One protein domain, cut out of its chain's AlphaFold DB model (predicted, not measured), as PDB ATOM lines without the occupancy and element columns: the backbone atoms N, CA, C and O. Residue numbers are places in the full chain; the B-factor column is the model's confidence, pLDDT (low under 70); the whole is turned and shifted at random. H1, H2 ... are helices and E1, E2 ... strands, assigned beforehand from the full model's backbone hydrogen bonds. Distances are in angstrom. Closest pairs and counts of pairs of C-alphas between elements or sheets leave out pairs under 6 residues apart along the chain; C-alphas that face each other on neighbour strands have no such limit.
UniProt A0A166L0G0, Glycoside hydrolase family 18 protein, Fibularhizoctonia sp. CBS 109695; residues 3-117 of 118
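This is residues 3 to 117 of the 118 residues of the protein "Glycoside hydrolase family 18 protein" of Fibularhizoctonia sp. CBS 109695 (UniProt A0A166L0G0). A small, strongly twisted wall of three parallel strands runs through the domain; H3 lies over one of its faces, and long H5 packs on H3 and along edge strand E3. H1 stands up from the same face as H3 at edge strand E1, while H2 and H4 lie toward opposite ends of the elongated outline. The printed part has 115 residues, with five named helices and three named strands in the order E1 H1 H2 E2 H3 E3 H4 H5; the sheet order is E1 E2 E3 and the class is mixed, helices and strands. The whole is compact, with a radius of gyration of the C-alphas of 14.7 A, and spans 46 by 27 by 25 A.

Find C-alpha 3 at (118.587, 114.190, 146.246), where E1 begins; it runs over residues 3 to 10, 19.6 A, and bends by 55 degrees at residue 7. E2, residues 41 to 49, measures 22.2 A, and E3, residues 82 to 86, 12.2 A. Among the helices, look for H1 at residues 16 to 23, 10.9 A, H2 at 26 to 38, 18.2 A, H3 at 64 to 76, 17.0 A, and H4 at 89 to 93, 5.9 A. H5 runs 26.8 A over residues 98 to 116, from C-alpha 98 at (102.187, 134.722, 157.411) to C-alpha 116 at (97.390, 117.551, 137.403).

Start at inner strand E2. E1 is its parallel neighbour at 28 degrees, with N 46 and O 6 2.8 A apart, within hydrogen-bond range; E3 is parallel to it at 32 degrees, with N 83 and O 45 at 2.8 A. Two strand-helix-strand units, parallel neighbour strands joined through helices, are E1, H1 H2, E2 and E2, H3, E3; both crossovers are right-handed. The arrangement has two layers, with H3 and H5 on one face of the sheet. H3 is over E2 at a height over the sheet of 9.5 A and runs along the strands, only just, at 28 degrees to E2 on the local plane. H1 is over E1 and stands up from the sheet at 72 degrees; H2 only grazes the sheet with residues 32 to 37. Residues 106 to 114 of H5 touch H3, the same way at a steep tilt of 45 degrees; the closest C-alphas, Ala 71 and Ile 114, are 5.4 A apart. H4, not on the sheet, and H5 touch only at the corner, the C-alphas of Phe 92 and Ala 99 closest at 5.4 A. In all five helices every O i to N i+4 pair is within hydrogen-bond range.

The C-alphas of Ala 27 and Val 96, the two farthest apart, are 47.1 A apart. The printed part has no cut, and its one long link is E2 to H3, residues 50 to 63. Mean pLDDT of the printed part is 82.3; it is under 70 at residues 58 to 67, 91, 110 and 112 to 117.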
ATOM      1  N   CYS A   3     119.076 113.157 147.147       88.19
ATOM      2  CA  CYS A   3     118.587 114.190 146.246       88.19
ATOM      3  C   CYS A   3     119.655 115.264 146.037       88.19
ATOM      4  O   CYS A   3     120.269 115.711 147.004       88.19
ATOM      5  N   LEU A   4     119.854 115.663 144.781       91.88
ATOM      6  CA  LEU A   4     120.644 116.833 144.419       91.88
ATOM      7  C   LEU A   4     119.690 117.934 143.950       91.88
ATOM      8  O   LEU A   4     118.906 117.723 143.021       91.88
ATOM      9  N   ALA A   5     119.770 119.098 144.595       93.69
ATOM     10  CA  ALA A   5     118.980 120.271 144.252       93.69
ATOM     11  C   ALA A   5     119.815 121.254 143.425       93.69
ATOM     12  O   ALA A   5     120.842 121.736 143.895       93.69
ATOM     13  N   LEU A   6     119.362 121.551 142.206       95.12
ATOM     14  CA  LEU A   6     119.950 122.591 141.364       95.12
ATOM     15  C   LEU A   6     119.501 123.969 141.852       95.12
ATOM     16  O   LEU A   6     118.301 124.217 141.990       95.12
ATOM     17  N   SER A   7     120.450 124.866 142.077       91.75
ATOM     18  CA  SER A   7     120.198 126.274 142.379       91.75
ATOM     19  C   SER A   7     120.047 127.076 141.078       91.75
ATOM     20  O   SER A   7     120.752 126.799 140.127       91.75
ATOM     21  N   PHE A   8     119.182 128.063 140.907       91.44
ATOM     22  CA  PHE A   8     117.917 128.290 141.587       91.44
ATOM     23  C   PHE A   8     116.842 128.544 140.529       91.44
ATOM     24  O   PHE A   8     117.128 128.923 139.394       91.44
ATOM     25  N   TRP A   9     115.583 128.378 140.909       91.19
ATOM     26  CA  TRP A   9     114.464 128.922 140.149       91.19
ATOM     27  C   TRP A   9     113.849 130.070 140.946       91.19
ATOM     28  O   TRP A   9     113.189 129.818 141.946       91.19
ATOM     29  N   LEU A  10     114.093 131.319 140.553       88.38
ATOM     30  CA  LEU A  10     113.590 132.516 141.240       88.38
ATOM     31  C   LEU A  10     112.227 132.949 140.686       88.38
ATOM     32  O   LEU A  10     111.766 132.425 139.670       88.38
ATOM     33  N   LEU A  11     111.603 133.974 141.279       83.31
ATOM     34  CA  LEU A  11     110.400 134.607 140.709       83.31
ATOM     35  C   LEU A  11     110.594 135.065 139.251       83.31
ATOM     36  O   LEU A  11     109.641 135.066 138.472       83.31
ATOM     37  N   SER A  12     111.824 135.422 138.870       85.62
ATOM     38  CA  SER A  12     112.200 135.803 137.504       85.62
ATOM     39  C   SER A  12     112.477 134.620 136.564       85.62
ATOM     40  O   SER A  12     112.692 134.840 135.374       85.62
ATOM     41  N   GLY A  13     112.477 133.379 137.062       87.62
ATOM     42  CA  GLY A  13     112.788 132.167 136.303       87.62
ATOM     43  C   GLY A  13     114.092 131.484 136.728       87.62
ATOM     44  O   GLY A  13     114.631 131.741 137.803       87.62
ATOM     45  N   ALA A  14     114.576 130.569 135.887       91.62
ATOM     46  CA  ALA A  14     115.796 129.811 136.154       91.62
ATOM     47  C   ALA A  14     117.038 130.709 136.123       91.62
ATOM     48  O   ALA A  14     117.187 131.542 135.233       91.62
ATOM     49  N   VAL A  15     117.925 130.500 137.091       93.75
ATOM     50  CA  VAL A  15     119.238 131.143 137.206       93.75
ATOM     51  C   VAL A  15     120.271 130.103 137.650       93.75
ATOM     52  O   VAL A  15     119.919 128.973 137.999       93.75
ATOM     53  N   ASP A  16     121.549 130.468 137.643       94.94
ATOM     54  CA  ASP A  16     122.659 129.631 138.110       94.94
ATOM     55  C   ASP A  16     122.679 128.222 137.465       94.94
ATOM     56  O   ASP A  16     122.679 128.076 136.240       94.94
ATOM     57  N   GLN A  17     122.706 127.153 138.267       96.56
ATOM     58  CA  GLN A  17     122.714 125.764 137.796       96.56
ATOM     59  C   GLN A  17     121.411 125.368 137.089       96.56
ATOM     60  O   GLN A  17     121.441 124.522 136.195       96.56
ATOM     61  N   ALA A  18     120.271 125.952 137.468       95.38
ATOM     62  CA  ALA A  18     118.996 125.704 136.807       95.38
ATOM     63  C   ALA A  18     119.005 126.277 135.382       95.38
ATOM     64  O   ALA A  18     118.551 125.603 134.456       95.38
ATOM     65  N   ASP A  19     119.574 127.467 135.181       96.56
ATOM     66  CA  ASP A  19     119.748 128.040 133.839       96.56
ATOM     67  C   ASP A  19     120.722 127.199 132.999       96.56
ATOM     68  O   ASP A  19     120.407 126.796 131.876       96.56
ATOM     69  N   GLY A  20     121.841 126.778 133.598       97.06
ATOM     70  CA  GLY A  20     122.765 125.832 132.967       97.06
ATOM     71  C   GLY A  20     122.086 124.524 132.538       97.06
ATOM     72  O   GLY A  20     122.324 124.028 131.438       97.06
ATOM     73  N   TRP A  21     121.187 123.979 133.362       97.06
ATOM     74  CA  TRP A  21     120.398 122.788 133.031       97.06
ATOM     75  C   TRP A  21     119.394 123.025 131.891       97.06
ATOM     76  O   TRP A  21     119.197 122.156 131.029       97.06
ATOM     77  N   ALA A  22     118.765 124.202 131.865       95.81
ATOM     78  CA  ALA A  22     117.840 124.603 130.810       95.81
ATOM     79  C   ALA A  22     118.538 124.735 129.449       95.81
ATOM     80  O   ALA A  22     117.969 124.322 128.437       95.81
ATOM     81  N   ALA A  23     119.787 125.208 129.441       96.88
ATOM     82  CA  ALA A  23     120.602 125.367 128.239       96.88
ATOM     83  C   ALA A  23     121.061 124.039 127.603       96.88
ATOM     84  O   ALA A  23     121.459 124.017 126.437       96.88
ATOM     85  N   LEU A  24     121.001 122.917 128.331       97.00
ATOM     86  CA  LEU A  24     121.344 121.604 127.779       97.00
ATOM     87  C   LEU A  24     120.347 121.154 126.702       97.00
ATOM     88  O   LEU A  24     119.181 121.549 126.658       97.00
ATOM     89  N   THR A  25     120.777 120.230 125.850       97.12
ATOM     90  CA  THR A  25     119.848 119.506 124.976       97.12
ATOM     91  C   THR A  25     119.030 118.481 125.770       97.12
ATOM     92  O   THR A  25     119.431 118.014 126.840       97.12
ATOM     93  N   ALA A  26     117.888 118.058 125.220       95.62
ATOM     94  CA  ALA A  26     117.075 117.002 125.827       95.62
ATOM     95  C   ALA A  26     117.841 115.671 125.973       95.62
ATOM     96  O   ALA A  26     117.677 114.973 126.976       95.62
ATOM     97  N   ALA A  27     118.715 115.343 125.013       96.81
ATOM     98  CA  ALA A  27     119.551 114.145 125.062       96.81
ATOM     99  C   ALA A  27     120.583 114.213 126.198       96.81
ATOM    100  O   ALA A  27     120.690 113.270 126.979       96.81
ATOM    101  N   GLN A  28     121.274 115.349 126.355       97.88
ATOM    102  CA  GLN A  28     122.218 115.559 127.460       97.88
ATOM    103  C   GLN A  28     121.526 115.468 128.823       97.88
ATOM    104  O   GLN A  28     122.007 114.757 129.703       97.88
ATOM    105  N   ARG A  29     120.361 116.114 128.986       97.44
ATOM    106  CA  ARG A  29     119.568 115.997 130.221       97.44
ATOM    107  C   ARG A  29     119.171 114.555 130.514       97.44
ATOM    108  O   ARG A  29     119.245 114.123 131.659       97.44
ATOM    109  N   THR A  30     118.760 113.808 129.490       95.62
ATOM    110  CA  THR A  30     118.364 112.401 129.637       95.62
ATOM    111  C   THR A  30     119.537 111.524 130.071       95.62
ATOM    112  O   THR A  30     119.377 110.724 130.993       95.62
ATOM    113  N   ALA A  31     120.713 111.703 129.462       97.12
ATOM    114  CA  ALA A  31     121.923 110.971 129.829       97.12
ATOM    115  C   ALA A  31     122.324 111.253 131.285       97.12
ATOM    116  O   ALA A  31     122.388 110.328 132.090       97.12
ATOM    117  N   ILE A  32     122.440 112.533 131.660       96.56
ATOM    118  CA  ILE A  32     122.798 112.930 133.029       96.56
ATOM    119  C   ILE A  32     121.774 112.390 134.034       96.56
ATOM    120  O   ILE A  32     122.146 111.776 135.030       96.56
ATOM    121  N   LYS A  33     120.470 112.543 133.774       94.69
ATOM    122  CA  LYS A  33     119.434 111.981 134.657       94.69
ATOM    123  C   LYS A  33     119.565 110.473 134.839       94.69
ATOM    124  O   LYS A  33     119.299 109.980 135.931       94.69
ATOM    125  N   THR A  34     119.920 109.750 133.781       95.50
ATOM    126  CA  THR A  34     120.092 108.295 133.842       95.50
ATOM    127  C   THR A  34     121.246 107.940 134.776       95.50
ATOM    128  O   THR A  34     121.057 107.112 135.663       95.50
ATOM    129  N   ASP A  35     122.382 108.630 134.666       96.69
ATOM    130  CA  ASP A  35     123.539 108.412 135.542       96.69
ATOM    131  C   ASP A  35     123.197 108.683 137.016       96.69
ATOM    132  O   ASP A  35     123.487 107.866 137.892       96.69
ATOM    133  N   TYR A  36     122.499 109.789 137.294       95.25
ATOM    134  CA  TYR A  36     122.061 110.133 138.651       95.25
ATOM    135  C   TYR A  36     121.048 109.127 139.215       95.25
ATOM    136  O   TYR A  36     121.192 108.681 140.355       95.25
ATOM    137  N   ASN A  37     120.059 108.717 138.418       93.81
ATOM    138  CA  ASN A  37     119.070 107.724 138.835       93.81
ATOM    139  C   ASN A  37     119.718 106.357 139.107       93.81
ATOM    140  O   ASN A  37     119.367 105.713 140.095       93.81
ATOM    141  N   ASN A  38     120.697 105.942 138.293       95.69
ATOM    142  CA  ASN A  38     121.472 104.714 138.510       95.69
ATOM    143  C   ASN A  38     122.282 104.765 139.815       95.69
ATOM    144  O   ASN A  38     122.467 103.740 140.467       95.69
ATOM    145  N   ALA A  39     122.709 105.959 140.234       96.25
ATOM    146  CA  ALA A  39     123.335 106.197 141.533       96.25
ATOM    147  C   ALA A  39     122.327 106.351 142.697       96.25
ATOM    148  O   ALA A  39     122.725 106.602 143.836       96.25
ATOM    149  N   GLY A  40     121.018 106.222 142.442       94.81
ATOM    150  CA  GLY A  40     119.967 106.394 143.450       94.81
ATOM    151  C   GLY A  40     119.748 107.848 143.887       94.81
ATOM    152  O   GLY A  40     119.282 108.092 145.009       94.81
ATOM    153  N   ILE A  41     120.102 108.811 143.028       93.38
ATOM    154  CA  ILE A  41     119.989 110.251 143.274       93.38
ATOM    155  C   ILE A  41     118.888 110.842 142.390       93.38
ATOM    156  O   ILE A  41     118.925 110.736 141.169       93.38
ATOM    157  N   SER A  42     117.924 111.524 143.005       92.19
ATOM    158  CA  SER A  42     116.924 112.315 142.279       92.19
ATOM    159  C   SER A  42     117.407 113.748 142.058       92.19
ATOM    160  O   SER A  42     117.831 114.411 143.007       92.19
ATOM    161  N   LEU A  43     117.293 114.246 140.826       93.50
ATOM    162  CA  LEU A  43     117.543 115.652 140.492       93.50
ATOM    163  C   LEU A  43     116.279 116.490 140.710       93.50
ATOM    164  O   LEU A  43     115.261 116.260 140.054       93.50
ATOM    165  N   VAL A  44     116.345 117.481 141.598       92.50
ATOM    166  CA  VAL A  44     115.278 118.471 141.847       92.50
ATOM    167  C   VAL A  44     115.812 119.882 141.629       92.50
ATOM    168  O   VAL A  44     117.017 120.080 141.500       92.50
ATOM    169  N   VAL A  45     114.929 120.874 141.576       93.38
ATOM    170  CA  VAL A  45     115.323 122.290 141.560       93.38
ATOM    171  C   VAL A  45     114.995 122.945 142.896       93.38
ATOM    172  O   VAL A  45     113.938 122.685 143.470       93.38
ATOM    173  N   SER A  46     115.901 123.777 143.399       91.62
ATOM    174  CA  SER A  46     115.648 124.650 144.540       91.62
ATOM    175  C   SER A  46     114.986 125.929 144.036       91.62
ATOM    176  O   SER A  46     115.584 126.676 143.265       91.62
ATOM    177  N   ALA A  47     113.737 126.158 144.420       87.38
ATOM    178  CA  ALA A  47     112.998 127.361 144.076       87.38
ATOM    179  C   ALA A  47     113.213 128.447 145.131       87.38
ATOM    180  O   ALA A  47     113.227 128.154 146.327       87.38
ATOM    181  N   PHE A  48     113.286 129.688 144.667       85.88
ATOM    182  CA  PHE A  48     113.589 130.897 145.419       85.88
ATOM    183  C   PHE A  48     115.036 130.907 145.920       85.88
ATOM    184  O   PHE A  48     115.928 130.368 145.270       85.88
ATOM    185  N   GLY A  49     115.280 131.578 147.035       82.88
ATOM    186  CA  GLY A  49     116.597 131.807 147.603       82.88
ATOM    187  C   GLY A  49     116.570 133.077 148.442       82.88
ATOM    188  O   GLY A  49     115.518 133.679 148.660       82.88
ATOM    189  N   SER A  50     117.734 133.523 148.906       80.62
ATOM    190  CA  SER A  50     117.849 134.743 149.721       80.62
ATOM    191  C   SER A  50     117.513 136.038 148.973       80.62
ATOM    192  O   SER A  50     117.294 137.063 149.614       80.62
ATOM    193  N   THR A  51     117.491 136.006 147.640       80.81
ATOM    194  CA  THR A  51     117.232 137.166 146.779       80.81
ATOM    195  C   THR A  51     115.749 137.393 146.485       80.81
ATOM    196  O   THR A  51     115.381 138.509 146.124       80.81
ATOM    197  N   ASP A  52     114.890 136.387 146.680       79.38
ATOM    198  CA  ASP A  52     113.438 136.528 146.546       79.38
ATOM    199  C   ASP A  52     112.800 136.949 147.882       79.38
ATOM    200  O   ASP A  52     112.965 136.299 148.916       79.38
ATOM    201  N   THR A  53     112.014 138.028 147.855       78.12
ATOM    202  CA  THR A  53     111.257 138.554 149.011       78.12
ATOM    203  C   THR A  53     109.769 138.278 148.830       78.12
ATOM    204  O   THR A  53     108.998 139.124 148.400       78.12
ATOM    205  N   LEU A  54     109.352 137.044 149.078       75.19
ATOM    206  CA  LEU A  54     108.069 136.500 148.626       75.19
ATOM    207  C   LEU A  54     106.846 137.144 149.302       75.19
ATOM    208  O   LEU A  54     105.897 137.547 148.637       75.19
ATOM    209  N   VAL A  55     106.858 137.275 150.622       72.75
ATOM    210  CA  VAL A  55     105.743 137.810 151.409       72.75
ATOM    211  C   VAL A  55     105.743 139.338 151.367       72.75
ATOM    212  O   VAL A  55     104.708 139.937 151.076       72.75
ATOM    213  N   SER A  56     106.890 139.985 151.597       74.88
ATOM    214  CA  SER A  56     106.986 141.455 151.605       74.88
ATOM    215  C   SER A  56     106.853 142.106 150.228       74.88
ATOM    216  O   SER A  56     106.401 143.248 150.159       74.88
ATOM    217  N   SER A  57     107.148 141.401 149.128       72.19
ATOM    218  CA  SER A  57     106.820 141.887 147.773       72.19
ATOM    219  C   SER A  57     105.341 141.721 147.407       72.19
ATOM    220  O   SER A  57     104.921 142.151 146.332       72.19
ATOM    221  N   GLY A  58     104.535 141.098 148.275       69.25
ATOM    222  CA  GLY A  58     103.140 140.779 147.988       69.25
ATOM    223  C   GLY A  58     102.970 139.637 146.981       69.25
ATOM    224  O   GLY A  58     101.899 139.522 146.376       69.25
ATOM    225  N   ALA A  59     103.987 138.784 146.786       67.12
ATOM    226  CA  ALA A  59     103.872 137.634 145.899       67.12
ATOM    227  C   ALA A  59     102.803 136.678 146.440       67.12
ATOM    228  O   ALA A  59     102.927 136.073 147.509       67.12
ATOM    229  N   ASN A  60     101.711 136.543 145.688       63.69
ATOM    230  CA  ASN A  60     100.597 135.706 146.094       63.69
ATOM    231  C   ASN A  60     101.055 134.228 146.112       63.69
ATOM    232  O   ASN A  60     101.514 133.730 145.083       63.69
ATOM    233  N   PRO A  61     100.908 133.490 147.230       55.47
ATOM    234  CA  PRO A  61     101.305 132.076 147.318       55.47
ATOM    235  C   PRO A  61     100.504 131.178 146.363       55.47
ATOM    236  O   PRO A  61     100.934 130.089 145.992       55.47
ATOM    237  N   THR A  62      99.340 131.668 145.935       54.00
ATOM    238  CA  THR A  62      98.467 131.090 144.915       54.00
ATOM    239  C   THR A  62      98.776 131.603 143.512       54.00
ATOM    240  O   THR A  62      97.946 131.377 142.631       54.00
ATOM    241  N   MET A  63      99.900 132.303 143.262       51.88
ATOM    242  CA  MET A  63     100.306 132.686 141.903       51.88
ATOM    243  C   MET A  63     100.476 131.418 141.078       51.88
ATOM    244  O   MET A  63     101.546 130.827 140.957       51.88
ATOM    245  N   ARG A  64      99.358 131.037 140.469       50.41
ATOM    246  CA  ARG A  64      99.210 130.037 139.439       50.41
ATOM    247  C   ARG A  64     100.258 130.272 138.366       50.41
ATOM    248  O   ARG A  64     100.812 129.299 137.919       50.41
ATOM    249  N   LEU A  65     100.651 131.509 138.065       52.06
ATOM    250  CA  LEU A  65     101.783 131.784 137.178       52.06
ATOM    251  C   LEU A  65     103.122 131.271 137.725       52.06
ATOM    252  O   LEU A  65     103.757 130.488 137.047       52.06
ATOM    253  N   THR A  66     103.544 131.605 138.944       64.50
ATOM    254  CA  THR A  66     104.831 131.131 139.493       64.50
ATOM    255  C   THR A  66     104.842 129.614 139.705       64.50
ATOM    256  O   THR A  66     105.769 128.936 139.272       64.50
ATOM    257  N   ALA A  67     103.781 129.051 140.293       67.50
ATOM    258  CA  ALA A  67     103.680 127.610 140.524       67.50
ATOM    259  C   ALA A  67     103.475 126.808 139.226       67.50
ATOM    260  O   ALA A  67     104.037 125.722 139.102       67.50
ATOM    261  N   GLN A  68     102.714 127.317 138.247       73.00
ATOM    262  CA  GLN A  68     102.560 126.662 136.939       73.00
ATOM    263  C   GLN A  68     103.794 126.858 136.071       73.00
ATOM    264  O   GLN A  68     104.165 125.908 135.400       73.00
ATOM    265  N   ASN A  69     104.463 128.014 136.099       81.62
ATOM    266  CA  ASN A  69     105.713 128.230 135.367       81.62
ATOM    267  C   ASN A  69     106.805 127.318 135.919       81.62
ATOM    268  O   ASN A  69     107.482 126.652 135.144       81.62
ATOM    269  N   LEU A  70     106.924 127.215 137.244       83.06
ATOM    270  CA  LEU A  70     107.845 126.282 137.878       83.06
ATOM    271  C   LEU A  70     107.466 124.825 137.584       83.06
ATOM    272  O   LEU A  70     108.328 124.040 137.207       83.06
ATOM    273  N   ALA A  71     106.186 124.451 137.689       83.00
ATOM    274  CA  ALA A  71     105.741 123.092 137.368       83.00
ATOM    275  C   ALA A  71     105.948 122.746 135.883       83.00
ATOM    276  O   ALA A  71     106.375 121.637 135.565       83.00
ATOM    277  N   ALA A  72     105.685 123.687 134.976       86.75
ATOM    278  CA  ALA A  72     105.932 123.542 133.548       86.75
ATOM    279  C   ALA A  72     107.430 123.415 133.272       86.75
ATOM    280  O   ALA A  72     107.837 122.526 132.537       86.75
ATOM    281  N   TRP A  73     108.259 124.235 133.914       90.12
ATOM    282  CA  TRP A  73     109.711 124.169 133.795       90.12
ATOM    283  C   TRP A  73     110.260 122.823 134.293       90.12
ATOM    284  O   TRP A  73     111.006 122.156 133.578       90.12
ATOM    285  N   VAL A  74     109.807 122.363 135.466       89.94
ATOM    286  CA  VAL A  74     110.138 121.050 136.048       89.94
ATOM    287  C   VAL A  74     109.779 119.922 135.089       89.94
ATOM    288  O   VAL A  74     110.606 119.046 134.849       89.94
ATOM    289  N   LYS A  75     108.581 119.957 134.494       87.25
ATOM    290  CA  LYS A  75     108.142 118.944 133.525       87.25
ATOM    291  C   LYS A  75     108.952 118.994 132.234       87.25
ATOM    292  O   LYS A  75     109.516 117.976 131.837       87.25
ATOM    293  N   THR A  76     109.061 120.166 131.615       89.12
ATOM    294  CA  THR A  76     109.762 120.360 130.337       89.12
ATOM    295  C   THR A  76     111.236 119.981 130.424       89.12
ATOM    296  O   THR A  76     111.789 119.409 129.487       89.12
ATOM    297  N   LEU A  77     111.883 120.260 131.554       92.56
ATOM    298  CA  LEU A  77     113.293 119.934 131.758       92.56
ATOM    299  C   LEU A  77     113.519 118.616 132.502       92.56
ATOM    300  O   LEU A  77     114.662 118.261 132.796       92.56
ATOM    301  N   GLY A  78     112.448 117.866 132.766       90.19
ATOM    302  CA  GLY A  78     112.502 116.522 133.323       90.19
ATOM    303  C   GLY A  78     113.017 116.454 134.760       90.19
ATOM    304  O   GLY A  78     113.600 115.439 135.129       90.19
ATOM    305  N   MET A  79     112.834 117.481 135.576       90.56
ATOM    306  CA  MET A  79     113.206 117.431 136.991       90.56
ATOM    307  C   MET A  79     112.265 116.496 137.764       90.56
ATOM    308  O   MET A  79     111.095 116.348 137.417       90.56
ATOM    309  N   ALA A  80     112.763 115.863 138.828       87.06
ATOM    310  CA  ALA A  80     111.969 114.963 139.668       87.06
ATOM    311  C   ALA A  80     111.034 115.712 140.635       87.06
ATOM    312  O   ALA A  80     110.104 115.123 141.181       87.06
ATOM    313  N   GLY A  81     111.276 117.004 140.864       86.06
ATOM    314  CA  GLY A  81     110.483 117.819 141.774       86.06
ATOM    315  C   GLY A  81     111.141 119.153 142.104       86.06
ATOM    316  O   GLY A  81     112.054 119.606 141.410       86.06
ATOM    317  N   VAL A  82     110.656 119.761 143.185       85.88
ATOM    318  CA  VAL A  82     111.037 121.094 143.665       85.88
ATOM    319  C   VAL A  82     111.307 121.036 145.167       85.88
ATOM    320  O   VAL A  82     110.513 120.453 145.904       85.88
ATOM    321  N   GLY A  83     112.379 121.685 145.621       83.31
ATOM    322  CA  GLY A  83     112.550 122.130 147.007       83.31
ATOM    323  C   GLY A  83     112.242 123.626 147.118       83.31
ATOM    324  O   GLY A  83     112.592 124.380 146.219       83.31
ATOM    325  N   VAL A  84     111.566 124.064 148.181       81.94
ATOM    326  CA  VAL A  84     111.264 125.489 148.423       81.94
ATOM    327  C   VAL A  84     112.318 126.060 149.370       81.94
ATOM    328  O   VAL A  84     112.363 125.663 150.533       81.94
ATOM    329  N   ASP A  85     113.142 126.990 148.889       81.25
ATOM    330  CA  ASP A  85     114.180 127.671 149.671       81.25
ATOM    331  C   ASP A  85     113.702 129.058 150.129       81.25
ATOM    332  O   ASP A  85     114.121 130.105 149.640       81.25
ATOM    333  N   PHE A  86     112.749 129.060 151.065       77.69
ATOM    334  CA  PHE A  86     112.177 130.282 151.630       77.69
ATOM    335  C   PHE A  86     113.129 130.898 152.667       77.69
ATOM    336  O   PHE A  86     113.431 130.277 153.689       77.69
ATOM    337  N   LYS A  87     113.590 132.133 152.433       76.56
ATOM    338  CA  LYS A  87     114.602 132.799 153.278       76.56
ATOM    339  C   LYS A  87     114.186 134.157 153.830       76.56
ATOM    340  O   LYS A  87     115.016 134.884 154.372       76.56
ATOM    341  N   GLU A  88     112.902 134.495 153.765       77.06
ATOM    342  CA  GLU A  88     112.399 135.772 154.267       77.06
ATOM    343  C   GLU A  88     112.238 135.777 155.801       77.06
ATOM    344  O   GLU A  88     111.138 135.767 156.359       77.06
ATOM    345  N   LEU A  89     113.379 135.803 156.492       75.31
ATOM    346  CA  LEU A  89     113.506 135.692 157.950       75.31
ATOM    347  C   LEU A  89     112.738 136.774 158.717       75.31
ATOM    348  O   LEU A  89     112.245 136.499 159.803       75.31
ATOM    349  N   ALA A  90     112.602 137.985 158.169       74.50
ATOM    350  CA  ALA A  90     111.863 139.065 158.826       74.50
ATOM    351  C   ALA A  90     110.371 138.725 158.988       74.50
ATOM    352  O   ALA A  90     109.800 138.945 160.054       74.50
ATOM    353  N   THR A  91     109.754 138.134 157.960       69.25
ATOM    354  CA  THR A  91     108.345 137.707 158.026       69.25
ATOM    355  C   THR A  91     108.148 136.465 158.880       69.25
ATOM    356  O   THR A  91     107.124 136.347 159.547       69.25
ATOM    357  N   PHE A  92     109.155 135.591 158.934       73.44
ATOM    358  CA  PHE A  92     109.169 134.443 159.835       73.44
ATOM    359  C   PHE A  92     109.268 134.887 161.306       73.44
ATOM    360  O   PHE A  92     108.456 134.506 162.145       73.44
ATOM    361  N   ASN A  93     110.203 135.789 161.612       81.31
ATOM    362  CA  ASN A  93     110.422 136.322 162.960       81.31
ATOM    363  C   ASN A  93     109.292 137.239 163.445       81.31
ATOM    364  O   ASN A  93     109.197 137.505 164.639       81.31
ATOM    365  N   GLY A  94     108.429 137.711 162.539       79.06
ATOM    366  CA  GLY A  94     107.226 138.458 162.896       79.06
ATOM    367  C   GLY A  94     106.223 137.640 163.718       79.06
ATOM    368  O   GLY A  94     105.394 138.233 164.401       79.06
ATOM    369  N   GLY A  95     106.285 136.300 163.678       77.31
ATOM    370  CA  GLY A  95     105.505 135.416 164.558       77.31
ATOM    371  C   GLY A  95     103.987 135.437 164.336       77.31
ATOM    372  O   GLY A  95     103.233 134.943 165.169       77.31
ATOM    373  N   VAL A  96     103.526 136.010 163.221       81.12
ATOM    374  CA  VAL A  96     102.100 136.178 162.883       81.12
ATOM    375  C   VAL A  96     101.561 135.085 161.947       81.12
ATOM    376  O   VAL A  96     100.422 135.164 161.491       81.12
ATOM    377  N   GLY A  97     102.366 134.065 161.631       80.06
ATOM    378  CA  GLY A  97     101.955 132.914 160.817       80.06
ATOM    379  C   GLY A  97     101.935 133.157 159.301       80.06
ATOM    380  O   GLY A  97     101.557 132.270 158.535       80.06
ATOM    381  N   SER A  98     102.280 134.360 158.832       78.44
ATOM    382  CA  SER A  98     102.187 134.722 157.411       78.44
ATOM    383  C   SER A  98     103.170 133.939 156.539       78.44
ATOM    384  O   SER A  98     102.804 133.523 155.441       78.44
ATOM    385  N   ALA A  99     104.389 133.699 157.029       75.50
ATOM    386  CA  ALA A  99     105.409 132.946 156.302       75.50
ATOM    387  C   ALA A  99     105.068 131.448 156.236       75.50
ATOM    388  O   ALA A  99     105.211 130.817 155.190       75.50
ATOM    389  N   GLU A 100     104.563 130.883 157.331       79.50
ATOM    390  CA  GLU A 100     104.151 129.486 157.447       79.50
ATOM    391  C   GLU A 100     102.931 129.197 156.565       79.50
ATOM    392  O   GLU A 100     102.923 128.218 155.813       79.50
ATOM    393  N   ASN A 101     101.935 130.090 156.577       80.44
ATOM    394  CA  ASN A 101     100.765 129.994 155.702       80.44
ATOM    395  C   ASN A 101     101.149 130.105 154.221       80.44
ATOM    396  O   ASN A 101     100.612 129.368 153.385       80.44
ATOM    397  N   TRP A 102     102.092 130.994 153.891       77.75
ATOM    398  CA  TRP A 102     102.601 131.137 152.530       77.75
ATOM    399  C   TRP A 102     103.283 129.846 152.062       77.75
ATOM    400  O   TRP A 102     102.928 129.311 151.010       77.75
ATOM    401  N   GLN A 103     104.188 129.287 152.874       73.12
ATOM    402  CA  GLN A 103     104.904 128.044 152.562       73.12
ATOM    403  C   GLN A 103     103.957 126.848 152.403       73.12
ATOM    404  O   GLN A 103     104.071 126.098 151.431       73.12
ATOM    405  N   GLY A 104     102.992 126.687 153.316       74.00
ATOM    406  CA  GLY A 104     101.998 125.614 153.237       74.00
ATOM    407  C   GLY A 104     101.158 125.694 151.960       74.00
ATOM    408  O   GLY A 104     100.963 124.689 151.269       74.00
ATOM    409  N   THR A 105     100.733 126.903 151.593       76.25
ATOM    410  CA  THR A 105      99.964 127.146 150.364       76.25
ATOM    411  C   THR A 105     100.802 126.876 149.111       76.25
ATOM    412  O   THR A 105     100.342 126.183 148.200       76.25
ATOM    413  N   ALA A 106     102.050 127.352 149.075       72.75
ATOM    414  CA  ALA A 106     102.962 127.152 147.949       72.75
ATOM    415  C   ALA A 106     103.280 125.663 147.711       72.75
ATOM    416  O   ALA A 106     103.275 125.193 146.568       72.75
ATOM    417  N   LEU A 107     103.500 124.893 148.783       74.50
ATOM    418  CA  LEU A 107     103.746 123.452 148.699       74.50
ATOM    419  C   LEU A 107     102.512 122.686 148.199       74.50
ATOM    420  O   LEU A 107     102.632 121.793 147.358       74.50
ATOM    421  N   ALA A 108     101.315 123.034 148.677       72.94
ATOM    422  CA  ALA A 108     100.082 122.414 148.198       72.94
ATOM    423  C   ALA A 108      99.854 122.689 146.698       72.94
ATOM    424  O   ALA A 108      99.516 121.775 145.937       72.94
ATOM    425  N   ALA A 109     100.102 123.927 146.254       70.06
ATOM    426  CA  ALA A 109      99.936 124.341 144.863       70.06
ATOM    427  C   ALA A 109     100.935 123.665 143.905       70.06
ATOM    428  O   ALA A 109     100.544 123.239 142.811       70.06
ATOM    429  N   SER A 110     102.206 123.528 144.303       67.94
ATOM    430  CA  SER A 110     103.233 122.869 143.482       67.94
ATOM    431  C   SER A 110     102.939 121.380 143.304       67.94
ATOM    432  O   SER A 110     102.963 120.881 142.177       67.94
ATOM    433  N   ARG A 111     102.539 120.683 144.379       70.94
ATOM    434  CA  ARG A 111     102.117 119.274 144.315       70.94
ATOM    435  C   ARG A 111     100.904 119.093 143.405       70.94
ATOM    436  O   ARG A 111     100.929 118.232 142.532       70.94
ATOM    437  N   GLY A 112      99.874 119.931 143.541       65.69
ATOM    438  CA  GLY A 112      98.707 119.881 142.655       65.69
ATOM    439  C   GLY A 112      99.071 120.093 141.181       65.69
ATOM    440  O   GLY A 112      98.602 119.362 140.315       65.69
ATOM    441  N   SER A 113      99.954 121.046 140.881       66.69
ATOM    442  CA  SER A 113     100.312 121.407 139.497       66.69
ATOM    443  C   SER A 113     101.231 120.380 138.820       66.69
ATOM    444  O   SER A 113     101.080 120.085 137.631       66.69
ATOM    445  N   ILE A 114     102.162 119.789 139.574       64.00
ATOM    446  CA  ILE A 114     103.037 118.724 139.067       64.00
ATOM    447  C   ILE A 114     102.216 117.461 138.756       64.00
ATOM    448  O   ILE A 114     102.457 116.825 137.733       64.00
ATOM    449  N   HIS A 115     101.195 117.142 139.556       61.00
ATOM    450  CA  HIS A 115     100.374 115.946 139.348       61.00
ATOM    451  C   HIS A 115      99.204 116.132 138.353       61.00
ATOM    452  O   HIS A 115      98.849 115.162 137.699       61.00
ATOM    453  N   ASN A 116      98.639 117.341 138.173       49.50
ATOM    454  CA  ASN A 116      97.390 117.551 137.403       49.50
ATOM    455  C   ASN A 116      97.545 118.053 135.950       49.50
ATOM    456  O   ASN A 116      96.540 118.298 135.290       49.50
ATOM    457  N   LEU A 117      98.763 118.256 135.435       47.09
ATOM    458  CA  LEU A 117      98.980 118.575 134.005       47.09
ATOM    459  C   LEU A 117      99.419 117.321 133.229       47.09
ATOM    460  O   LEU A 117     100.486 117.342 132.614       47.09
TER     461      LEU A 117